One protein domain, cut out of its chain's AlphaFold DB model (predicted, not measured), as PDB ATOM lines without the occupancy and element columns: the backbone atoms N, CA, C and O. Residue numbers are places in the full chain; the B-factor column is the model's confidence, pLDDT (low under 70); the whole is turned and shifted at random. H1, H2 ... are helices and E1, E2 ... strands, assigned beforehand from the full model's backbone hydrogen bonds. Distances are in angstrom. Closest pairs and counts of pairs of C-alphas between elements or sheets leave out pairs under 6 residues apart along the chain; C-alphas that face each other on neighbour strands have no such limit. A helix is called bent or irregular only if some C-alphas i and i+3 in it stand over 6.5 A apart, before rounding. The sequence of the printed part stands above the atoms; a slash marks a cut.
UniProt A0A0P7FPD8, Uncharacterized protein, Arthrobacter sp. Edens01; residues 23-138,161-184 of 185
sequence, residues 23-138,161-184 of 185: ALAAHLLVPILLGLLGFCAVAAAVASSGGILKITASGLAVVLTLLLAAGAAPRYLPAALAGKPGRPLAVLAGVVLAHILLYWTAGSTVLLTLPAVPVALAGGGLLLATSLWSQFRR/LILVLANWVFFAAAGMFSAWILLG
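Overview. This is residues 23 to 138 and 161 to 184 of the 185 residues of an uncharacterized protein of Arthrobacter sp. Edens01 (UniProt A0A0P7FPD8). Four helices lie side by side in a row, H4, H1, H2a and H3, each running opposite to the next, and a two-stranded sheet of E1 and E2 caps one end. H5 slants over one face of the row, touching H1 and H2a near its last residues, while its residues 161 to 170 stick out. The 140 printed residues hold five named helices and two strands, in the order H1 E1 H2 H3 E2 H4 H5, mostly helix; the sheet is antiparallel. The whole is compact, radius of gyration of the C-alphas 16.1 A, spanning 48 by 38 by 27 A.

Arrangement. H1, residues 23 to 47, touches with residues 29 to 37 alone H2a, residues 57 to 71, at a shallow tilt of 22 degrees; the closest C-alphas, Val 30 and Ala 70, are 4.9 A apart. H2, residues 57 to 81, was assigned as one helix by its hydrogen bonds but is bent, C-alphas 71 and 74 being 7.0 A apart; H2b, residues 74 to 81, is about perpendicular to H2a at 79 degrees and touches H1, closest C-alphas Ala 26 and Pro 74, 5.1 A. H3, residues 86 to 106, touches H2a at a shallow 18 degrees, closest C-alphas Ser 58 and Tyr 103, 5.8 A. H4, residues 116 to 137, touches H1 at a shallow 27 degrees, closest C-alphas Gly 38 and Gly 123, 3.8 A. H5, residues 161 to 182, touches H1 at a steep 53 degrees, with residues 175 to 182 alone, closest C-alphas Ala 44 and Ala 179, 6.0 A. E1, residues 52 to 56, and E2, residues 110 to 115, are antiparallel, with N 53 and O 114 at 2.8 A. Every O i to N i+4 pair is within hydrogen-bond range in H2a, H3, H4 and H5, against 19 of 21 in H1 and 2 of 4 in H2b.

Along the chain. H1 begins at C-alpha 23 (34.377, -16.528, 26.307) and is 36.3 A long; H2a is 21.0 A, H3 29.4 A, H4 31.8 A and H5 30.1 A, ending at C-alpha 182 (12.535, -35.432, 9.035).

Size, cuts and confidence. Residues 139 to 160 are not printed, and C-alphas 138 and 161 are 19.4 A apart across this cut. The links that are printed whole are tight. Mean pLDDT of the printed part is 70.6; residues 161 to 184 are among those under 70.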
ATOM      1  N   ALA A  23      35.377 -17.511  26.715       61.28
ATOM      2  CA  ALA A  23      34.377 -16.528  26.307       61.28
ATOM      3  C   ALA A  23      34.410 -16.324  24.784       61.28
ATOM      4  O   ALA A  23      33.369 -16.361  24.130       61.28
ATOM      5  N   LEU A  24      35.607 -16.199  24.197       60.34
ATOM      6  CA  LEU A  24      35.784 -16.054  22.753       60.34
ATOM      7  C   LEU A  24      35.304 -17.295  21.989       60.34
ATOM      8  O   LEU A  24      34.620 -17.162  20.977       60.34
ATOM      9  N   ALA A  25      35.569 -18.497  22.503       64.00
ATOM     10  CA  ALA A  25      35.109 -19.734  21.883       64.00
ATOM     11  C   ALA A  25      33.580 -19.933  22.008       64.00
ATOM     12  O   ALA A  25      32.936 -20.308  21.027       64.00
ATOM     13  N   ALA A  26      32.959 -19.581  23.141       65.62
ATOM     14  CA  ALA A  26      31.497 -19.582  23.269       65.62
ATOM     15  C   ALA A  26      30.840 -18.560  22.323       65.62
ATOM     16  O   ALA A  26      29.836 -18.856  21.675       65.62
ATOM     17  N   HIS A  27      31.453 -17.385  22.164       67.06
ATOM     18  CA  HIS A  27      31.000 -16.359  21.225       67.06
ATOM     19  C   HIS A  27      31.090 -16.768  19.748       67.06
ATOM     20  O   HIS A  27      30.425 -16.144  18.919       67.06
ATOM     21  N   LEU A  28      31.905 -17.763  19.392       69.00
ATOM     22  CA  LEU A  28      31.952 -18.336  18.041       69.00
ATOM     23  C   LEU A  28      30.959 -19.489  17.885       69.00
ATOM     24  O   LEU A  28      30.303 -19.603  16.854       69.00
ATOM     25  N   LEU A  29      30.810 -20.307  18.925       73.00
ATOM     26  CA  LEU A  29      29.999 -21.518  18.887       73.00
ATOM     27  C   LEU A  29      28.493 -21.220  18.860       73.00
ATOM     28  O   LEU A  29      27.754 -21.885  18.141       73.00
ATOM     29  N   VAL A  30      28.036 -20.186  19.573       74.81
ATOM     30  CA  VAL A  30      26.611 -19.806  19.603       74.81
ATOM     31  C   VAL A  30      26.072 -19.435  18.208       74.81
ATOM     32  O   VAL A  30      25.084 -20.040  17.792       74.81
ATOM     33  N   PRO A  31      26.704 -18.530  17.431       74.75
ATOM     34  CA  PRO A  31      26.273 -18.250  16.059       74.75
ATOM     35  C   PRO A  31      26.296 -19.473  15.137       74.75
ATOM     36  O   PRO A  31      25.433 -19.583  14.274       74.75
ATOM     37  N   ILE A  32      27.248 -20.396  15.321       76.06
ATOM     38  CA  ILE A  32      27.337 -21.626  14.519       76.06
ATOM     39  C   ILE A  32      26.137 -22.536  14.796       76.06
ATOM     40  O   ILE A  32      25.505 -23.012  13.857       76.06
ATOM     41  N   LEU A  33      25.785 -22.743  16.069       77.44
ATOM     42  CA  LEU A  33      24.627 -23.558  16.446       77.44
ATOM     43  C   LEU A  33      23.307 -22.947  15.966       77.44
ATOM     44  O   LEU A  33      22.431 -23.668  15.491       77.44
ATOM     45  N   LEU A  34      23.176 -21.622  16.039       76.44
ATOM     46  CA  LEU A  34      22.010 -20.913  15.511       76.44
ATOM     47  C   LEU A  34      21.955 -20.958  13.977       76.44
ATOM     48  O   LEU A  34      20.880 -21.133  13.410       76.44
ATOM     49  N   GLY A  35      23.099 -20.862  13.299       76.38
ATOM     50  CA  GLY A  35      23.183 -21.037  11.850       76.38
ATOM     51  C   GLY A  35      22.763 -22.445  11.425       76.38
ATOM     52  O   GLY A  35      21.968 -22.601  10.502       76.38
ATOM     53  N   LEU A  36      23.216 -23.471  12.151       79.31
ATOM     54  CA  LEU A  36      22.813 -24.857  11.918       79.31
ATOM     55  C   LEU A  36      21.301 -25.046  12.108       79.31
ATOM     56  O   LEU A  36      20.654 -25.671  11.272       79.31
ATOM     57  N   LEU A  37      20.723 -24.443  13.150       78.12
ATOM     58  CA  LEU A  37      19.278 -24.456  13.380       78.12
ATOM     59  C   LEU A  37      18.504 -23.826  12.210       78.12
ATOM     60  O   LEU A  37      17.535 -24.411  11.724       78.12
ATOM     61  N   GLY A  38      18.945 -22.655  11.740       74.25
ATOM     62  CA  GLY A  38      18.324 -21.962  10.609       74.25
ATOM     63  C   GLY A  38      18.380 -22.788   9.326       74.25
ATOM     64  O   GLY A  38      17.395 -22.873   8.594       74.25
ATOM     65  N   PHE A  39      19.495 -23.479   9.096       79.06
ATOM     66  CA  PHE A  39      19.640 -24.387   7.966       79.06
ATOM     67  C   PHE A  39      18.732 -25.612   8.065       79.06
ATOM     68  O   PHE A  39      18.049 -25.921   7.092       79.06
ATOM     69  N   CYS A  40      18.666 -26.279   9.222       79.12
ATOM     70  CA  CYS A  40      17.750 -27.403   9.427       79.12
ATOM     71  C   CYS A  40      16.302 -26.999   9.115       79.12
ATOM     72  O   CYS A  40      15.599 -27.752   8.451       79.12
ATOM     73  N   ALA A  41      15.878 -25.796   9.518       77.25
ATOM     74  CA  ALA A  41      14.546 -25.274   9.214       77.25
ATOM     75  C   ALA A  41      14.311 -25.064   7.704       77.25
ATOM     76  O   ALA A  41      13.270 -25.469   7.184       77.25
ATOM     77  N   VAL A  42      15.278 -24.486   6.981       76.88
ATOM     78  CA  VAL A  42      15.182 -24.303   5.520       76.88
ATOM     79  C   VAL A  42      15.193 -25.648   4.794       76.88
ATOM     80  O   VAL A  42      14.344 -25.888   3.941       76.88
ATOM     81  N   ALA A  43      16.114 -26.543   5.149       76.62
ATOM     82  CA  ALA A  43      16.223 -27.868   4.552       76.62
ATOM     83  C   ALA A  43      14.938 -28.680   4.760       76.62
ATOM     84  O   ALA A  43      14.433 -29.273   3.812       76.62
ATOM     85  N   ALA A  44      14.369 -28.639   5.968       73.19
ATOM     86  CA  ALA A  44      13.088 -29.258   6.290       73.19
ATOM     87  C   ALA A  44      11.954 -28.718   5.408       73.19
ATOM     88  O   ALA A  44      11.168 -29.482   4.853       73.19
ATOM     89  N   ALA A  45      11.882 -27.396   5.254       75.44
ATOM     90  CA  ALA A  45      10.861 -26.759   4.439       75.44
ATOM     91  C   ALA A  45      11.003 -27.095   2.943       75.44
ATOM     92  O   ALA A  45       9.998 -27.369   2.291       75.44
ATOM     93  N   VAL A  46      12.227 -27.135   2.405       77.38
ATOM     94  CA  VAL A  46      12.498 -27.535   1.009       77.38
ATOM     95  C   VAL A  46      12.164 -29.007   0.776       77.38
ATOM     96  O   VAL A  46      11.620 -29.368  -0.262       77.38
ATOM     97  N   ALA A  47      12.461 -29.850   1.758       75.00
ATOM     98  CA  ALA A  47      12.132 -31.266   1.755       75.00
ATOM     99  C   ALA A  47      10.623 -31.543   1.888       75.00
ATOM    100  O   ALA A  47      10.189 -32.670   1.657       75.00
ATOM    101  N   SER A  48       9.820 -30.549   2.278       78.31
ATOM    102  CA  SER A  48       8.396 -30.744   2.530       78.31
ATOM    103  C   SER A  48       7.623 -31.109   1.259       78.31
ATOM    104  O   SER A  48       7.777 -30.504   0.198       78.31
ATOM    105  N   SER A  49       6.729 -32.086   1.382       74.19
ATOM    106  CA  SER A  49       5.840 -32.494   0.294       74.19
ATOM    107  C   SER A  49       4.532 -31.711   0.368       74.19
ATOM    108  O   SER A  49       3.875 -31.682   1.408       74.19
ATOM    109  N   GLY A  50       4.134 -31.079  -0.738       77.62
ATOM    110  CA  GLY A  50       2.872 -30.330  -0.816       77.62
ATOM    111  C   GLY A  50       2.840 -29.047   0.023       77.62
ATOM    112  O   GLY A  50       1.761 -28.580   0.373       77.62
ATOM    113  N   GLY A  51       4.004 -28.489   0.379       78.25
ATOM    114  CA  GLY A  51       4.112 -27.245   1.153       78.25
ATOM    115  C   GLY A  51       3.770 -27.380   2.640       78.25
ATOM    116  O   GLY A  51       3.687 -26.368   3.342       78.25
ATOM    117  N   ILE A  52       3.586 -28.609   3.132       82.00
ATOM    118  CA  ILE A  52       3.295 -28.906   4.535       82.00
ATOM    119  C   ILE A  52       4.499 -29.617   5.147       82.00
ATOM    120  O   ILE A  52       4.851 -30.733   4.764       82.00
ATOM    121  N   LEU A  53       5.109 -28.976   6.138       82.31
ATOM    122  CA  LEU A  53       6.173 -29.554   6.938       82.31
ATOM    123  C   LEU A  53       5.579 -30.372   8.088       82.31
ATOM    124  O   LEU A  53       4.800 -29.863   8.894       82.31
ATOM    125  N   LYS A  54       5.995 -31.634   8.190       82.62
ATOM    126  CA  LYS A  54       5.712 -32.500   9.336       82.62
ATOM    127  C   LYS A  54       6.867 -32.396  10.324       82.62
ATOM    128  O   LYS A  54       7.997 -32.740   9.993       82.62
ATOM    129  N   ILE A  55       6.589 -31.920  11.532       80.75
ATOM    130  CA  ILE A  55       7.558 -31.893  12.625       80.75
ATOM    131  C   ILE A  55       7.403 -33.186  13.416       80.75
ATOM    132  O   ILE A  55       6.396 -33.407  14.094       80.75
ATOM    133  N   THR A  56       8.413 -34.040  13.312       82.50
ATOM    134  CA  THR A  56       8.522 -35.273  14.089       82.50
ATOM    135  C   THR A  56       9.040 -34.989  15.497       82.50
ATOM    136  O   THR A  56       9.695 -33.970  15.744       82.50
ATOM    137  N   ALA A  57       8.787 -35.906  16.433       75.62
ATOM    138  CA  ALA A  57       9.369 -35.838  17.773       75.62
ATOM    139  C   ALA A  57      10.905 -35.767  17.729       75.62
ATOM    140  O   ALA A  57      11.514 -34.992  18.467       75.62
ATOM    141  N   SER A  58      11.522 -36.521  16.817       77.06
ATOM    142  CA  SER A  58      12.966 -36.507  16.567       77.06
ATOM    143  C   SER A  58      13.452 -35.158  16.032       77.06
ATOM    144  O   SER A  58      14.423 -34.611  16.554       77.06
ATOM    145  N   GLY A  59      12.743 -34.566  15.069       76.12
ATOM    146  CA  GLY A  59      13.042 -33.230  14.555       76.12
ATOM    147  C   GLY A  59      12.958 -32.148  15.634       76.12
ATOM    148  O   GLY A  59      13.847 -31.303  15.745       76.12
ATOM    149  N   LEU A  60      11.927 -32.206  16.481       78.56
ATOM    150  CA  LEU A  60      11.761 -31.275  17.597       78.56
ATOM    151  C   LEU A  60      12.874 -31.432  18.645       78.56
ATOM    152  O   LEU A  60      13.402 -30.434  19.135       78.56
ATOM    153  N   ALA A  61      13.268 -32.669  18.958       80.12
ATOM    154  CA  ALA A  61      14.356 -32.948  19.890       80.12
ATOM    155  C   ALA A  61      15.693 -32.361  19.409       80.12
ATOM    156  O   ALA A  61      16.419 -31.760  20.206       80.12
ATOM    157  N   VAL A  62      15.984 -32.443  18.105       79.62
ATOM    158  CA  VAL A  62      17.184 -31.830  17.509       79.62
ATOM    159  C   VAL A  62      17.160 -30.311  17.671       79.62
ATOM    160  O   VAL A  62      18.137 -29.727  18.142       79.62
ATOM    161  N   VAL A  63      16.035 -29.662  17.352       78.31
ATOM    162  CA  VAL A  63      15.869 -28.205  17.503       78.31
ATOM    163  C   VAL A  63      16.106 -27.764  18.948       78.31
ATOM    164  O   VAL A  63      16.898 -26.854  19.200       78.31
ATOM    165  N   LEU A  64      15.461 -28.433  19.907       80.06
ATOM    166  CA  LEU A  64      15.624 -28.133  21.330       80.06
ATOM    167  C   LEU A  64      17.068 -28.330  21.786       80.06
ATOM    168  O   LEU A  64      17.598 -27.519  22.539       80.06
ATOM    169  N   THR A  65      17.728 -29.370  21.289       79.31
ATOM    170  CA  THR A  65      19.122 -29.664  21.626       79.31
ATOM    171  C   THR A  65      20.067 -28.594  21.107       79.31
ATOM    172  O   THR A  65      20.954 -28.176  21.845       79.31
ATOM    173  N   LEU A  66      19.863 -28.091  19.888       74.62
ATOM    174  CA  LEU A  66      20.655 -26.987  19.345       74.62
ATOM    175  C   LEU A  66      20.474 -25.701  20.160       74.62
ATOM    176  O   LEU A  66      21.458 -25.026  20.462       74.62
ATOM    177  N   LEU A  67      19.243 -25.386  20.574       74.56
ATOM    178  CA  LEU A  67      18.951 -24.222  21.418       74.56
ATOM    179  C   LEU A  67      19.561 -24.355  22.818       74.56
ATOM    180  O   LEU A  67      20.197 -23.422  23.312       74.56
ATOM    181  N   LEU A  68      19.414 -25.524  23.443       76.50
ATOM    182  CA  LEU A  68      20.015 -25.820  24.740       76.50
ATOM    183  C   LEU A  68      21.539 -25.787  24.655       76.50
ATOM    184  O   LEU A  68      22.173 -25.195  25.523       76.50
ATOM    185  N   ALA A  69      22.132 -26.347  23.600       74.31
ATOM    186  CA  ALA A  69      23.568 -26.291  23.362       74.31
ATOM    187  C   ALA A  69      24.049 -24.845  23.174       74.31
ATOM    188  O   ALA A  69      25.065 -24.469  23.757       74.31
ATOM    189  N   ALA A  70      23.300 -24.009  22.449       71.06
ATOM    190  CA  ALA A  70      23.619 -22.593  22.284       71.06
ATOM    191  C   ALA A  70      23.549 -21.836  23.620       71.06
ATOM    192  O   ALA A  70      24.469 -21.093  23.958       71.06
ATOM    193  N   GLY A  71      22.518 -22.074  24.435       71.31
ATOM    194  CA  GLY A  71      22.400 -21.473  25.768       71.31
ATOM    195  C   GLY A  71      23.417 -22.009  26.787       71.31
ATOM    196  O   GLY A  71      23.831 -21.292  27.699       71.31
ATOM    197  N   ALA A  72      23.844 -23.263  26.637       75.75
ATOM    198  CA  ALA A  72      24.777 -23.940  27.530       75.75
ATOM    199  C   ALA A  72      26.251 -23.681  27.171       75.75
ATOM    200  O   ALA A  72      27.111 -23.747  28.055       75.75
ATOM    201  N   ALA A  73      26.556 -23.349  25.912       74.88
ATOM    202  CA  ALA A  73      27.915 -23.112  25.425       74.88
ATOM    203  C   ALA A  73      28.735 -22.152  26.314       74.88
ATOM    204  O   ALA A  73      29.851 -22.519  26.682       74.88
ATOM    205  N   PRO A  74      28.211 -20.998  26.781       70.62
ATOM    206  CA  PRO A  74      28.972 -20.089  27.642       70.62
ATOM    207  C   PRO A  74      29.375 -20.689  28.996       70.62
ATOM    208  O   PRO A  74      30.337 -20.228  29.600       70.62
ATOM    209  N   ARG A  75      28.656 -21.709  29.486       73.62
ATOM    210  CA  ARG A  75      28.893 -22.334  30.800       73.62
ATOM    211  C   ARG A  75      29.745 -23.596  30.719       73.62
ATOM    212  O   ARG A  75      30.613 -23.802  31.563       73.62
ATOM    213  N   TYR A  76      29.506 -24.445  29.722       68.06
ATOM    214  CA  TYR A  76      30.168 -25.751  29.627       68.06
ATOM    215  C   TYR A  76      31.507 -25.699  28.895       68.06
ATOM    216  O   TYR A  76      32.397 -26.487  29.211       68.06
ATOM    217  N   LEU A  77      31.688 -24.755  27.965       68.75
ATOM    218  CA  LEU A  77      32.938 -24.612  27.221       68.75
ATOM    219  C   LEU A  77      34.126 -24.188  28.110       68.75
ATOM    220  O   LEU A  77      35.171 -24.828  28.013       68.75
ATOM    221  N   PRO A  78      33.992 -23.212  29.037       67.88
ATOM    222  CA  PRO A  78      35.057 -22.909  29.993       67.88
ATOM    223  C   PRO A  78      35.422 -24.109  30.875       67.88
ATOM    224  O   PRO A  78      36.599 -24.369  31.105       67.88
ATOM    225  N   ALA A  79      34.424 -24.872  31.334       68.06
ATOM    226  CA  ALA A  79      34.640 -26.044  32.183       68.06
ATOM    227  C   ALA A  79      35.341 -27.197  31.440       68.06
ATOM    228  O   ALA A  79      36.207 -27.863  32.010       68.06
ATOM    229  N   ALA A  80      34.999 -27.414  30.165       67.69
ATOM    230  CA  ALA A  80      35.650 -28.405  29.312       67.69
ATOM    231  C   ALA A  80      37.106 -28.022  29.002       67.69
ATOM    232  O   ALA A  80      38.000 -28.858  29.123       67.69
ATOM    233  N   LEU A  81      37.350 -26.751  28.662       69.25
ATOM    234  CA  LEU A  81      38.683 -26.229  28.344       69.25
ATOM    235  C   LEU A  81      39.602 -26.146  29.574       69.25
ATOM    236  O   LEU A  81      40.816 -26.230  29.430       69.25
ATOM    237  N   ALA A  82      39.043 -26.062  30.784       72.38
ATOM    238  CA  ALA A  82      39.783 -26.120  32.047       72.38
ATOM    239  C   ALA A  82      40.243 -27.543  32.445       72.38
ATOM    240  O   ALA A  82      40.617 -27.771  33.596       72.38
ATOM    241  N   GLY A  83      40.184 -28.522  31.532       67.19
ATOM    242  CA  GLY A  83      40.697 -29.877  31.762       67.19
ATOM    243  C   GLY A  83      39.793 -30.776  32.611       67.19
ATOM    244  O   GLY A  83      40.226 -31.838  33.050       67.19
ATOM    245  N   LYS A  84      38.524 -30.398  32.829       69.81
ATOM    246  CA  LYS A  84      37.521 -31.217  33.538       69.81
ATOM    247  C   LYS A  84      36.381 -31.645  32.598       69.81
ATOM    248  O   LYS A  84      35.224 -31.285  32.831       69.81
ATOM    249  N   PRO A  85      36.660 -32.433  31.539       71.69
ATOM    250  CA  PRO A  85      35.669 -32.754  30.517       71.69
ATOM    251  C   PRO A  85      34.624 -33.786  30.969       71.69
ATOM    252  O   PRO A  85      33.656 -34.007  30.251       71.69
ATOM    253  N   GLY A  86      34.769 -34.408  32.145       76.06
ATOM    254  CA  GLY A  86      33.895 -35.508  32.573       76.06
ATOM    255  C   GLY A  86      32.403 -35.151  32.564       76.06
ATOM    256  O   GLY A  86      31.597 -35.864  31.975       76.06
ATOM    257  N   ARG A  87      32.030 -34.003  33.143       75.56
ATOM    258  CA  ARG A  87      30.630 -33.549  33.179       75.56
ATOM    259  C   ARG A  87      30.077 -33.152  31.796       75.56
ATOM    260  O   ARG A  87      28.987 -33.616  31.478       75.56
ATOM    261  N   PRO A  88      30.762 -32.342  30.960       74.69
ATOM    262  CA  PRO A  88      30.268 -32.049  29.612       74.69
ATOM    263  C   PRO A  88      30.218 -33.290  28.709       74.69
ATOM    264  O   PRO A  88      29.254 -33.437  27.964       74.69
ATOM    265  N   LEU A  89      31.180 -34.215  28.809       77.25
ATOM    266  CA  LEU A  89      31.148 -35.473  28.053       77.25
ATOM    267  C   LEU A  89      29.985 -36.373  28.478       77.25
ATOM    268  O   LEU A  89      29.300 -36.911  27.616       77.25
ATOM    269  N   ALA A  90      29.717 -36.500  29.781       80.31
ATOM    270  CA  ALA A  90      28.572 -37.266  30.273       80.31
ATOM    271  C   ALA A  90      27.236 -36.677  29.794       80.31
ATOM    272  O   ALA A  90      26.338 -37.420  29.404       80.31
ATOM    273  N   VAL A  91      27.114 -35.343  29.767       82.00
ATOM    274  CA  VAL A  91      25.930 -34.663  29.219       82.00
ATOM    275  C   VAL A  91      25.789 -34.938  27.723       82.00
ATOM    276  O   VAL A  91      24.702 -35.301  27.285       82.00
ATOM    277  N   LEU A  92      26.869 -34.831  26.941       81.00
ATOM    278  CA  LEU A  92      26.842 -35.150  25.509       81.00
ATOM    279  C   LEU A  92      26.455 -36.611  25.256       81.00
ATOM    280  O   LEU A  92      25.588 -36.872  24.428       81.00
ATOM    281  N   ALA A  93      27.039 -37.551  26.001       81.00
ATOM    282  CA  ALA A  93      26.699 -38.967  25.908       81.00
ATOM    283  C   ALA A  93      25.218 -39.214  26.237       81.00
ATOM    284  O   ALA A  93      24.535 -39.919  25.497       81.00
ATOM    285  N   GLY A  94      24.699 -38.577  27.292       83.50
ATOM    286  CA  GLY A  94      23.285 -38.646  27.658       83.50
ATOM    287  C   GLY A  94      22.360 -38.085  26.575       83.50
ATOM    288  O   GLY A  94      21.355 -38.708  26.248       83.50
ATOM    289  N   VAL A  95      22.722 -36.953  25.964       84.81
ATOM    290  CA  VAL A  95      21.963 -36.350  24.856       84.81
ATOM    291  C   VAL A  95      21.949 -37.270  23.635       84.81
ATOM    292  O   VAL A  95      20.885 -37.481  23.055       84.81
ATOM    293  N   VAL A  96      23.091 -37.848  23.256       82.94
ATOM    294  CA  VAL A  96      23.177 -38.795  22.131       82.94
ATOM    295  C   VAL A  96      22.306 -40.020  22.395       82.94
ATOM    296  O   VAL A  96      21.508 -40.404  21.543       82.94
ATOM    297  N   LEU A  97      22.402 -40.599  23.592       85.69
ATOM    298  CA  LEU A  97      21.626 -41.778  23.965       85.69
ATOM    299  C   LEU A  97      20.120 -41.478  23.992       85.69
ATOM    300  O   LEU A  97      19.328 -42.282  23.502       85.69
ATOM    301  N   ALA A  98      19.725 -40.291  24.464       84.12
ATOM    302  CA  ALA A  98      18.342 -39.829  24.411       84.12
ATOM    303  C   ALA A  98      17.829 -39.686  22.968       84.12
ATOM    304  O   ALA A  98      16.705 -40.095  22.690       84.12
ATOM    305  N   HIS A  99      18.641 -39.172  22.034       81.81
ATOM    306  CA  HIS A  99      18.249 -39.093  20.619       81.81
ATOM    307  C   HIS A  99      18.094 -40.471  19.989       81.81
ATOM    308  O   HIS A  99      17.131 -40.686  19.259       81.81
ATOM    309  N   ILE A 100      19.001 -41.406  20.282       81.38
ATOM    310  CA  ILE A 100      18.907 -42.786  19.791       81.38
ATOM    311  C   ILE A 100      17.615 -43.430  20.301       81.38
ATOM    312  O   ILE A 100      16.849 -43.982  19.513       81.38
ATOM    313  N   LEU A 101      17.334 -43.310  21.601       83.44
ATOM    314  CA  LEU A 101      16.132 -43.882  22.204       83.44
ATOM    315  C   LEU A 101      14.855 -43.249  21.641       83.44
ATOM    316  O   LEU A 101      13.885 -43.949  21.355       83.44
ATOM    317  N   LEU A 102      14.854 -41.932  21.446       81.25
ATOM    318  CA  LEU A 102      13.708 -41.206  20.914       81.25
ATOM    319  C   LEU A 102      13.478 -41.508  19.430       81.25
ATOM    320  O   LEU A 102      12.336 -41.683  19.017       81.25
ATOM    321  N   TYR A 103      14.544 -41.644  18.642       80.12
ATOM    322  CA  TYR A 103      14.455 -42.111  17.261       80.12
ATOM    323  C   TYR A 103      13.852 -43.519  17.196       80.12
ATOM    324  O   TYR A 103      12.971 -43.775  16.380       80.12
ATOM    325  N   TRP A 104      14.273 -44.412  18.093       80.75
ATOM    326  CA  TRP A 104      13.812 -45.798  18.094       80.75
ATOM    327  C   TRP A 104      12.364 -45.964  18.574       80.75
ATOM    328  O   TRP A 104      11.646 -46.820  18.071       80.75
ATOM    329  N   THR A 105      11.919 -45.138  19.523       83.75
ATOM    330  CA  THR A 105      10.582 -45.254  20.136       83.75
ATOM    331  C   THR A 105       9.517 -44.380  19.476       83.75
ATOM    332  O   THR A 105       8.358 -44.776  19.419       83.75
ATOM    333  N   ALA A 106       9.886 -43.192  18.991       79.00
ATOM    334  CA  ALA A 106       8.945 -42.177  18.517       79.00
ATOM    335  C   ALA A 106       9.469 -41.390  17.301       79.00
ATOM    336  O   ALA A 106       8.993 -40.289  17.019       79.00
ATOM    337  N   GLY A 107      10.460 -41.926  16.579       67.50
ATOM    338  CA  GLY A 107      11.169 -41.204  15.519       67.50
ATOM    339  C   GLY A 107      10.273 -40.710  14.384       67.50
ATOM    340  O   GLY A 107      10.493 -39.600  13.897       67.50
ATOM    341  N   SER A 108       9.249 -41.488  14.022       72.31
ATOM    342  CA  SER A 108       8.272 -41.187  12.964       72.31
ATOM    343  C   SER A 108       6.989 -40.522  13.476       72.31
ATOM    344  O   SER A 108       6.116 -40.161  12.683       72.31
ATOM    345  N   THR A 109       6.855 -40.322  14.790       78.75
ATOM    346  CA  THR A 109       5.663 -39.701  15.372       78.75
ATOM    347  C   THR A 109       5.628 -38.225  15.000       78.75
ATOM    348  O   THR A 109       6.427 -37.420  15.488       78.75
ATOM    349  N   VAL A 110       4.685 -37.864  14.131       83.19
ATOM    350  CA  VAL A 110       4.421 -36.474  13.752       83.19
ATOM    351  C   VAL A 110       3.662 -35.802  14.888       83.19
ATOM    352  O   VAL A 110       2.557 -36.213  15.230       83.19
ATOM    353  N   LEU A 111       4.262 -34.768  15.471       82.94
ATOM    354  CA  LEU A 111       3.672 -34.011  16.575       82.94
ATOM    355  C   LEU A 111       2.893 -32.795  16.080       82.94
ATOM    356  O   LEU A 111       1.869 -32.435  16.652       82.94
ATOM    357  N   LEU A 112       3.397 -32.143  15.031       83.81
ATOM    358  CA  LEU A 112       2.838 -30.902  14.512       83.81
ATOM    359  C   LEU A 112       3.008 -30.840  12.997       83.81
ATOM    360  O   LEU A 112       4.035 -31.251  12.457       83.81
ATOM    361  N   THR A 113       2.019 -30.283  12.312       85.75
ATOM    362  CA  THR A 113       2.116 -29.917  10.901       85.75
ATOM    363  C   THR A 113       2.086 -28.404  10.778       85.75
ATOM    364  O   THR A 113       1.245 -27.734  11.373       85.75
ATOM    365  N   LEU A 114       3.033 -27.851  10.028       81.88
ATOM    366  CA  LEU A 114       3.136 -26.415   9.794       81.88
ATOM    367  C   LEU A 114       3.262 -26.137   8.296       81.88
ATOM    368  O   LEU A 114       3.840 -26.947   7.570       81.88
ATOM    369  N   PRO A 115       2.774 -24.985   7.811       83.00
ATOM    370  CA  PRO A 115       3.108 -24.531   6.469       83.00
ATOM    371  C   PRO A 115       4.630 -24.348   6.348       83.00
ATOM    372  O   PRO A 115       5.271 -23.754   7.216       83.00
ATOM    373  N   ALA A 116       5.217 -24.854   5.264       78.62
ATOM    374  CA  ALA A 116       6.664 -24.857   5.069       78.62
ATOM    375  C   ALA A 116       7.242 -23.452   4.833       78.62
ATOM    376  O   ALA A 116       8.363 -23.167   5.246       78.62
ATOM    377  N   VAL A 117       6.468 -22.550   4.216       77.38
ATOM    378  CA  VAL A 117       6.935 -21.203   3.844       77.38
ATOM    379  C   VAL A 117       7.324 -20.358   5.069       77.38
ATOM    380  O   VAL A 117       8.456 -19.873   5.094       77.38
ATOM    381  N   PRO A 118       6.490 -20.211   6.122       72.94
ATOM    382  CA  PRO A 118       6.900 -19.505   7.339       72.94
ATOM    383  C   PRO A 118       8.151 -20.092   8.000       72.94
ATOM    384  O   PRO A 118       8.992 -19.346   8.498       72.94
ATOM    385  N   VAL A 119       8.304 -21.420   7.968       78.06
ATOM    386  CA  VAL A 119       9.466 -22.105   8.550       78.06
ATOM    387  C   VAL A 119      10.734 -21.819   7.742       78.06
ATOM    388  O   VAL A 119      11.774 -21.513   8.327       78.06
ATOM    389  N   ALA A 120      10.644 -21.829   6.410       74.44
ATOM    390  CA  ALA A 120      11.744 -21.449   5.527       74.44
ATOM    391  C   ALA A 120      12.164 -19.988   5.731       74.44
ATOM    392  O   ALA A 120      13.355 -19.701   5.803       74.44
ATOM    393  N   LEU A 121      11.202 -19.068   5.856       71.06
ATOM    394  CA  LEU A 121      11.483 -17.649   6.089       71.06
ATOM    395  C   LEU A 121      12.153 -17.419   7.445       71.06
ATOM    396  O   LEU A 121      13.134 -16.681   7.522       71.06
ATOM    397  N   ALA A 122      11.678 -18.085   8.500       71.69
ATOM    398  CA  ALA A 122      12.300 -18.017   9.818       71.69
ATOM    399  C   ALA A 122      13.733 -18.581   9.800       71.69
ATOM    400  O   ALA A 122      14.656 -17.946  10.313       71.69
ATOM    401  N   GLY A 123      13.938 -19.735   9.158       74.44
ATOM    402  CA  GLY A 123      15.260 -20.343   9.005       74.44
ATOM    403  C   GLY A 123      16.217 -19.481   8.177       74.44
ATOM    404  O   GLY A 123      17.356 -19.249   8.582       74.44
ATOM    405  N   GLY A 124      15.737 -18.930   7.060       70.38
ATOM    406  CA  GLY A 124      16.482 -18.006   6.207       70.38
ATOM    407  C   GLY A 124      16.845 -16.707   6.928       70.38
ATOM    408  O   GLY A 124      17.991 -16.271   6.862       70.38
ATOM    409  N   GLY A 125      15.914 -16.131   7.692       70.81
ATOM    410  CA  GLY A 125      16.170 -14.963   8.536       70.81
ATOM    411  C   GLY A 125      17.237 -15.228   9.599       70.81
ATOM    412  O   GLY A 125      18.122 -14.400   9.805       70.81
ATOM    413  N   LEU A 126      17.222 -16.410  10.220       71.56
ATOM    414  CA  LEU A 126      18.234 -16.814  11.199       71.56
ATOM    415  C   LEU A 126      19.625 -16.996  10.560       71.56
ATOM    416  O   LEU A 126      20.638 -16.577  11.128       71.56
ATOM    417  N   LEU A 127      19.688 -17.555   9.348       77.38
ATOM    418  CA  LEU A 127      20.926 -17.647   8.565       77.38
ATOM    419  C   LEU A 127      21.464 -16.262   8.185       77.38
ATOM    420  O   LEU A 127      22.655 -15.996   8.337       77.38
ATOM    421  N   LEU A 128      20.592 -15.354   7.748       70.81
ATOM    422  CA  LEU A 128      20.973 -13.974   7.450       70.81
ATOM    423  C   LEU A 128      21.486 -13.256   8.698       70.81
ATOM    424  O   LEU A 128      22.534 -12.619   8.636       70.81
ATOM    425  N   ALA A 129      20.813 -13.405   9.838       68.12
ATOM    426  CA  ALA A 129      21.229 -12.797  11.097       68.12
ATOM    427  C   ALA A 129      22.613 -13.292  11.546       68.12
ATOM    428  O   ALA A 129      23.469 -12.492  11.924       68.12
ATOM    429  N   THR A 130      22.868 -14.601  11.461       72.12
ATOM    430  CA  THR A 130      24.171 -15.188  11.829       72.12
ATOM    431  C   THR A 130      25.282 -14.801  10.843       72.12
ATOM    432  O   THR A 130      26.417 -14.559  11.262       72.12
ATOM    433  N   SER A 131      24.957 -14.650   9.553       68.88
ATOM    434  CA  SER A 131      25.871 -14.137   8.524       68.88
ATOM    435  C   SER A 131      26.211 -12.653   8.728       68.88
ATOM    436  O   SER A 131      27.388 -12.294   8.803       68.88
ATOM    437  N   LEU A 132      25.205 -11.794   8.923       69.75
ATOM    438  CA  LEU A 132      25.372 -10.363   9.209       69.75
ATOM    439  C   LEU A 132      26.178 -10.137  10.488       69.75
ATOM    440  O   LEU A 132      27.076  -9.302  10.524       69.75
ATOM    441  N   TRP A 133      25.928 -10.940  11.520       68.75
ATOM    442  CA  TRP A 133      26.707 -10.922  12.755       68.75
ATOM    443  C   TRP A 133      28.202 -11.198  12.525       68.75
ATOM    444  O   TRP A 133      29.061 -10.594  13.170       68.75
ATOM    445  N   SER A 134      28.531 -12.095  11.592       63.78
ATOM    446  CA  SER A 134      29.916 -12.367  11.187       63.78
ATOM    447  C   SER A 134      30.537 -11.175  10.451       63.78
ATOM    448  O   SER A 134      31.699 -10.849  10.689       63.78
ATOM    449  N   GLN A 135      29.760 -10.492   9.602       64.62
ATOM    450  CA  GLN A 135      30.213  -9.313   8.859       64.62
ATOM    451  C   GLN A 135      30.430  -8.099   9.770       64.62
ATOM    452  O   GLN A 135      31.508  -7.516   9.737       64.62
ATOM    453  N   PHE A 136      29.482  -7.777  10.658       64.00
ATOM    454  CA  PHE A 136      29.627  -6.661  11.601       64.00
ATOM    455  C   PHE A 136      30.827  -6.827  12.539       64.00
ATOM    456  O   PHE A 136      31.462  -5.843  12.913       64.00
ATOM    457  N   ARG A 137      31.193  -8.067  12.892       59.88
ATOM    458  CA  ARG A 137      32.369  -8.331  13.737       59.88
ATOM    459  C   ARG A 137      33.708  -8.223  13.024       59.88
ATOM    460  O   ARG A 137      34.719  -8.076  13.703       59.88
ATOM    461  N   ARG A 138      33.743  -8.286  11.693       58.75
ATOM    462  CA  ARG A 138      34.984  -8.060  10.939       58.75
ATOM    463  C   ARG A 138      35.344  -6.570  10.836       58.75
ATOM    464  O   ARG A 138      36.417  -6.268  10.327       58.75
ATOM    465  N   LEU A 161      39.544 -22.892   0.709       44.66
ATOM    466  CA  LEU A 161      38.588 -23.594  -0.137       44.66
ATOM    467  C   LEU A 161      38.316 -25.001   0.396       44.66
ATOM    468  O   LEU A 161      37.160 -25.372   0.452       44.66
ATOM    469  N   ILE A 162      39.327 -25.747   0.852       48.91
ATOM    470  CA  ILE A 162      39.181 -27.080   1.460       48.91
ATOM    471  C   ILE A 162      38.420 -26.995   2.782       48.91
ATOM    472  O   ILE A 162      37.549 -27.822   3.015       48.91
ATOM    473  N   LEU A 163      38.692 -26.001   3.633       48.22
ATOM    474  CA  LEU A 163      37.926 -25.794   4.867       48.22
ATOM    475  C   LEU A 163      36.470 -25.435   4.575       48.22
ATOM    476  O   LEU A 163      35.574 -25.956   5.231       48.22
ATOM    477  N   VAL A 164      36.222 -24.586   3.575       45.03
ATOM    478  CA  VAL A 164      34.869 -24.261   3.118       45.03
ATOM    479  C   VAL A 164      34.213 -25.509   2.529       45.03
ATOM    480  O   VAL A 164      33.124 -25.848   2.963       45.03
ATOM    481  N   LEU A 165      34.871 -26.249   1.638       43.09
ATOM    482  CA  LEU A 165      34.324 -27.457   1.016       43.09
ATOM    483  C   LEU A 165      34.037 -28.542   2.053       43.09
ATOM    484  O   LEU A 165      32.963 -29.120   2.034       43.09
ATOM    485  N   ALA A 166      34.959 -28.793   2.982       45.75
ATOM    486  CA  ALA A 166      34.770 -29.745   4.068       45.75
ATOM    487  C   ALA A 166      33.616 -29.306   4.971       45.75
ATOM    488  O   ALA A 166      32.761 -30.124   5.300       45.75
ATOM    489  N   ASN A 167      33.535 -28.014   5.305       47.19
ATOM    490  CA  ASN A 167      32.423 -27.484   6.080       47.19
ATOM    491  C   ASN A 167      31.104 -27.634   5.319       47.19
ATOM    492  O   ASN A 167      30.144 -28.060   5.934       47.19
ATOM    493  N   TRP A 168      31.073 -27.387   4.002       42.28
ATOM    494  CA  TRP A 168      29.922 -27.572   3.104       42.28
ATOM    495  C   TRP A 168      29.536 -29.041   2.906       42.28
ATOM    496  O   TRP A 168      28.353 -29.340   2.811       42.28
ATOM    497  N   VAL A 169      30.494 -29.970   2.885       46.69
ATOM    498  CA  VAL A 169      30.251 -31.419   2.816       46.69
ATOM    499  C   VAL A 169      29.688 -31.920   4.141       46.69
ATOM    500  O   VAL A 169      28.699 -32.643   4.134       46.69
ATOM    501  N   PHE A 170      30.233 -31.482   5.280       48.50
ATOM    502  CA  PHE A 170      29.625 -31.733   6.590       48.50
ATOM    503  C   PHE A 170      28.257 -31.041   6.723       48.50
ATOM    504  O   PHE A 170      27.348 -31.618   7.313       48.50
ATOM    505  N   PHE A 171      28.068 -29.867   6.110       50.56
ATOM    506  CA  PHE A 171      26.790 -29.143   6.024       50.56
ATOM    507  C   PHE A 171      25.750 -29.911   5.205       50.56
ATOM    508  O   PHE A 171      24.603 -30.045   5.619       50.56
ATOM    509  N   ALA A 172      26.155 -30.448   4.054       44.78
ATOM    510  CA  ALA A 172      25.315 -31.242   3.170       44.78
ATOM    511  C   ALA A 172      25.017 -32.612   3.783       44.78
ATOM    512  O   ALA A 172      23.890 -33.081   3.685       44.78
ATOM    513  N   ALA A 173      25.980 -33.226   4.472       48.75
ATOM    514  CA  ALA A 173      25.784 -34.465   5.214       48.75
ATOM    515  C   ALA A 173      24.833 -34.266   6.402       48.75
ATOM    516  O   ALA A 173      23.912 -35.056   6.575       48.75
ATOM    517  N   ALA A 174      24.981 -33.182   7.171       49.25
ATOM    518  CA  ALA A 174      24.060 -32.827   8.251       49.25
ATOM    519  C   ALA A 174      22.664 -32.462   7.724       49.25
ATOM    520  O   ALA A 174      21.663 -32.821   8.341       49.25
ATOM    521  N   GLY A 175      22.587 -31.798   6.567       47.84
ATOM    522  CA  GLY A 175      21.346 -31.500   5.855       47.84
ATOM    523  C   GLY A 175      20.646 -32.749   5.343       47.84
ATOM    524  O   GLY A 175      19.464 -32.920   5.604       47.84
ATOM    525  N   MET A 176      21.374 -33.657   4.691       50.53
ATOM    526  CA  MET A 176      20.862 -34.955   4.250       50.53
ATOM    527  C   MET A 176      20.457 -35.830   5.433       50.53
ATOM    528  O   MET A 176      19.425 -36.479   5.362       50.53
ATOM    529  N   PHE A 177      21.207 -35.815   6.536       53.72
ATOM    530  CA  PHE A 177      20.868 -36.552   7.751       53.72
ATOM    531  C   PHE A 177      19.634 -35.965   8.452       53.72
ATOM    532  O   PHE A 177      18.747 -36.709   8.853       53.72
ATOM    533  N   SER A 178      19.524 -34.635   8.529       48.69
ATOM    534  CA  SER A 178      18.339 -33.951   9.065       48.69
ATOM    535  C   SER A 178      17.122 -34.184   8.176       48.69
ATOM    536  O   SER A 178      16.049 -34.489   8.680       48.69
ATOM    537  N   ALA A 179      17.287 -34.089   6.858       50.12
ATOM    538  CA  ALA A 179      16.248 -34.377   5.880       50.12
ATOM    539  C   ALA A 179      15.837 -35.851   5.935       50.12
ATOM    540  O   ALA A 179      14.654 -36.136   5.893       50.12
ATOM    541  N   TRP A 180      16.772 -36.783   6.114       52.72
ATOM    542  CA  TRP A 180      16.477 -38.203   6.294       52.72
ATOM    543  C   TRP A 180      15.752 -38.493   7.615       52.72
ATOM    544  O   TRP A 180      14.833 -39.301   7.628       52.72
ATOM    545  N   ILE A 181      16.088 -37.798   8.707       55.81
ATOM    546  CA  ILE A 181      15.361 -37.885   9.986       55.81
ATOM    547  C   ILE A 181      13.955 -37.274   9.888       55.81
ATOM    548  O   ILE A 181      13.012 -37.799  10.474       55.81
ATOM    549  N   LEU A 182      13.801 -36.163   9.164       48.56
ATOM    550  CA  LEU A 182      12.535 -35.432   9.035       48.56
ATOM    551  C   LEU A 182      11.597 -36.027   7.975       48.56
ATOM    552  O   LEU A 182      10.381 -35.919   8.104       48.56
ATOM    553  N   LEU A 183      12.156 -36.645   6.934       48.72
ATOM    554  CA  LEU A 183      11.446 -37.345   5.858       48.72
ATOM    555  C   LEU A 183      11.460 -38.862   6.031       48.72
ATOM    556  O   LEU A 183      11.018 -39.574   5.127       48.72
ATOM    557  N   GLY A 184      12.005 -39.350   7.147       44.84
ATOM    558  CA  GLY A 184      12.040 -40.765   7.478       44.84
ATOM    559  C   GLY A 184      10.650 -41.357   7.295       44.84
ATOM    560  O   GLY A 184       9.697 -40.907   7.931       44.84
TER     561      GLY A 184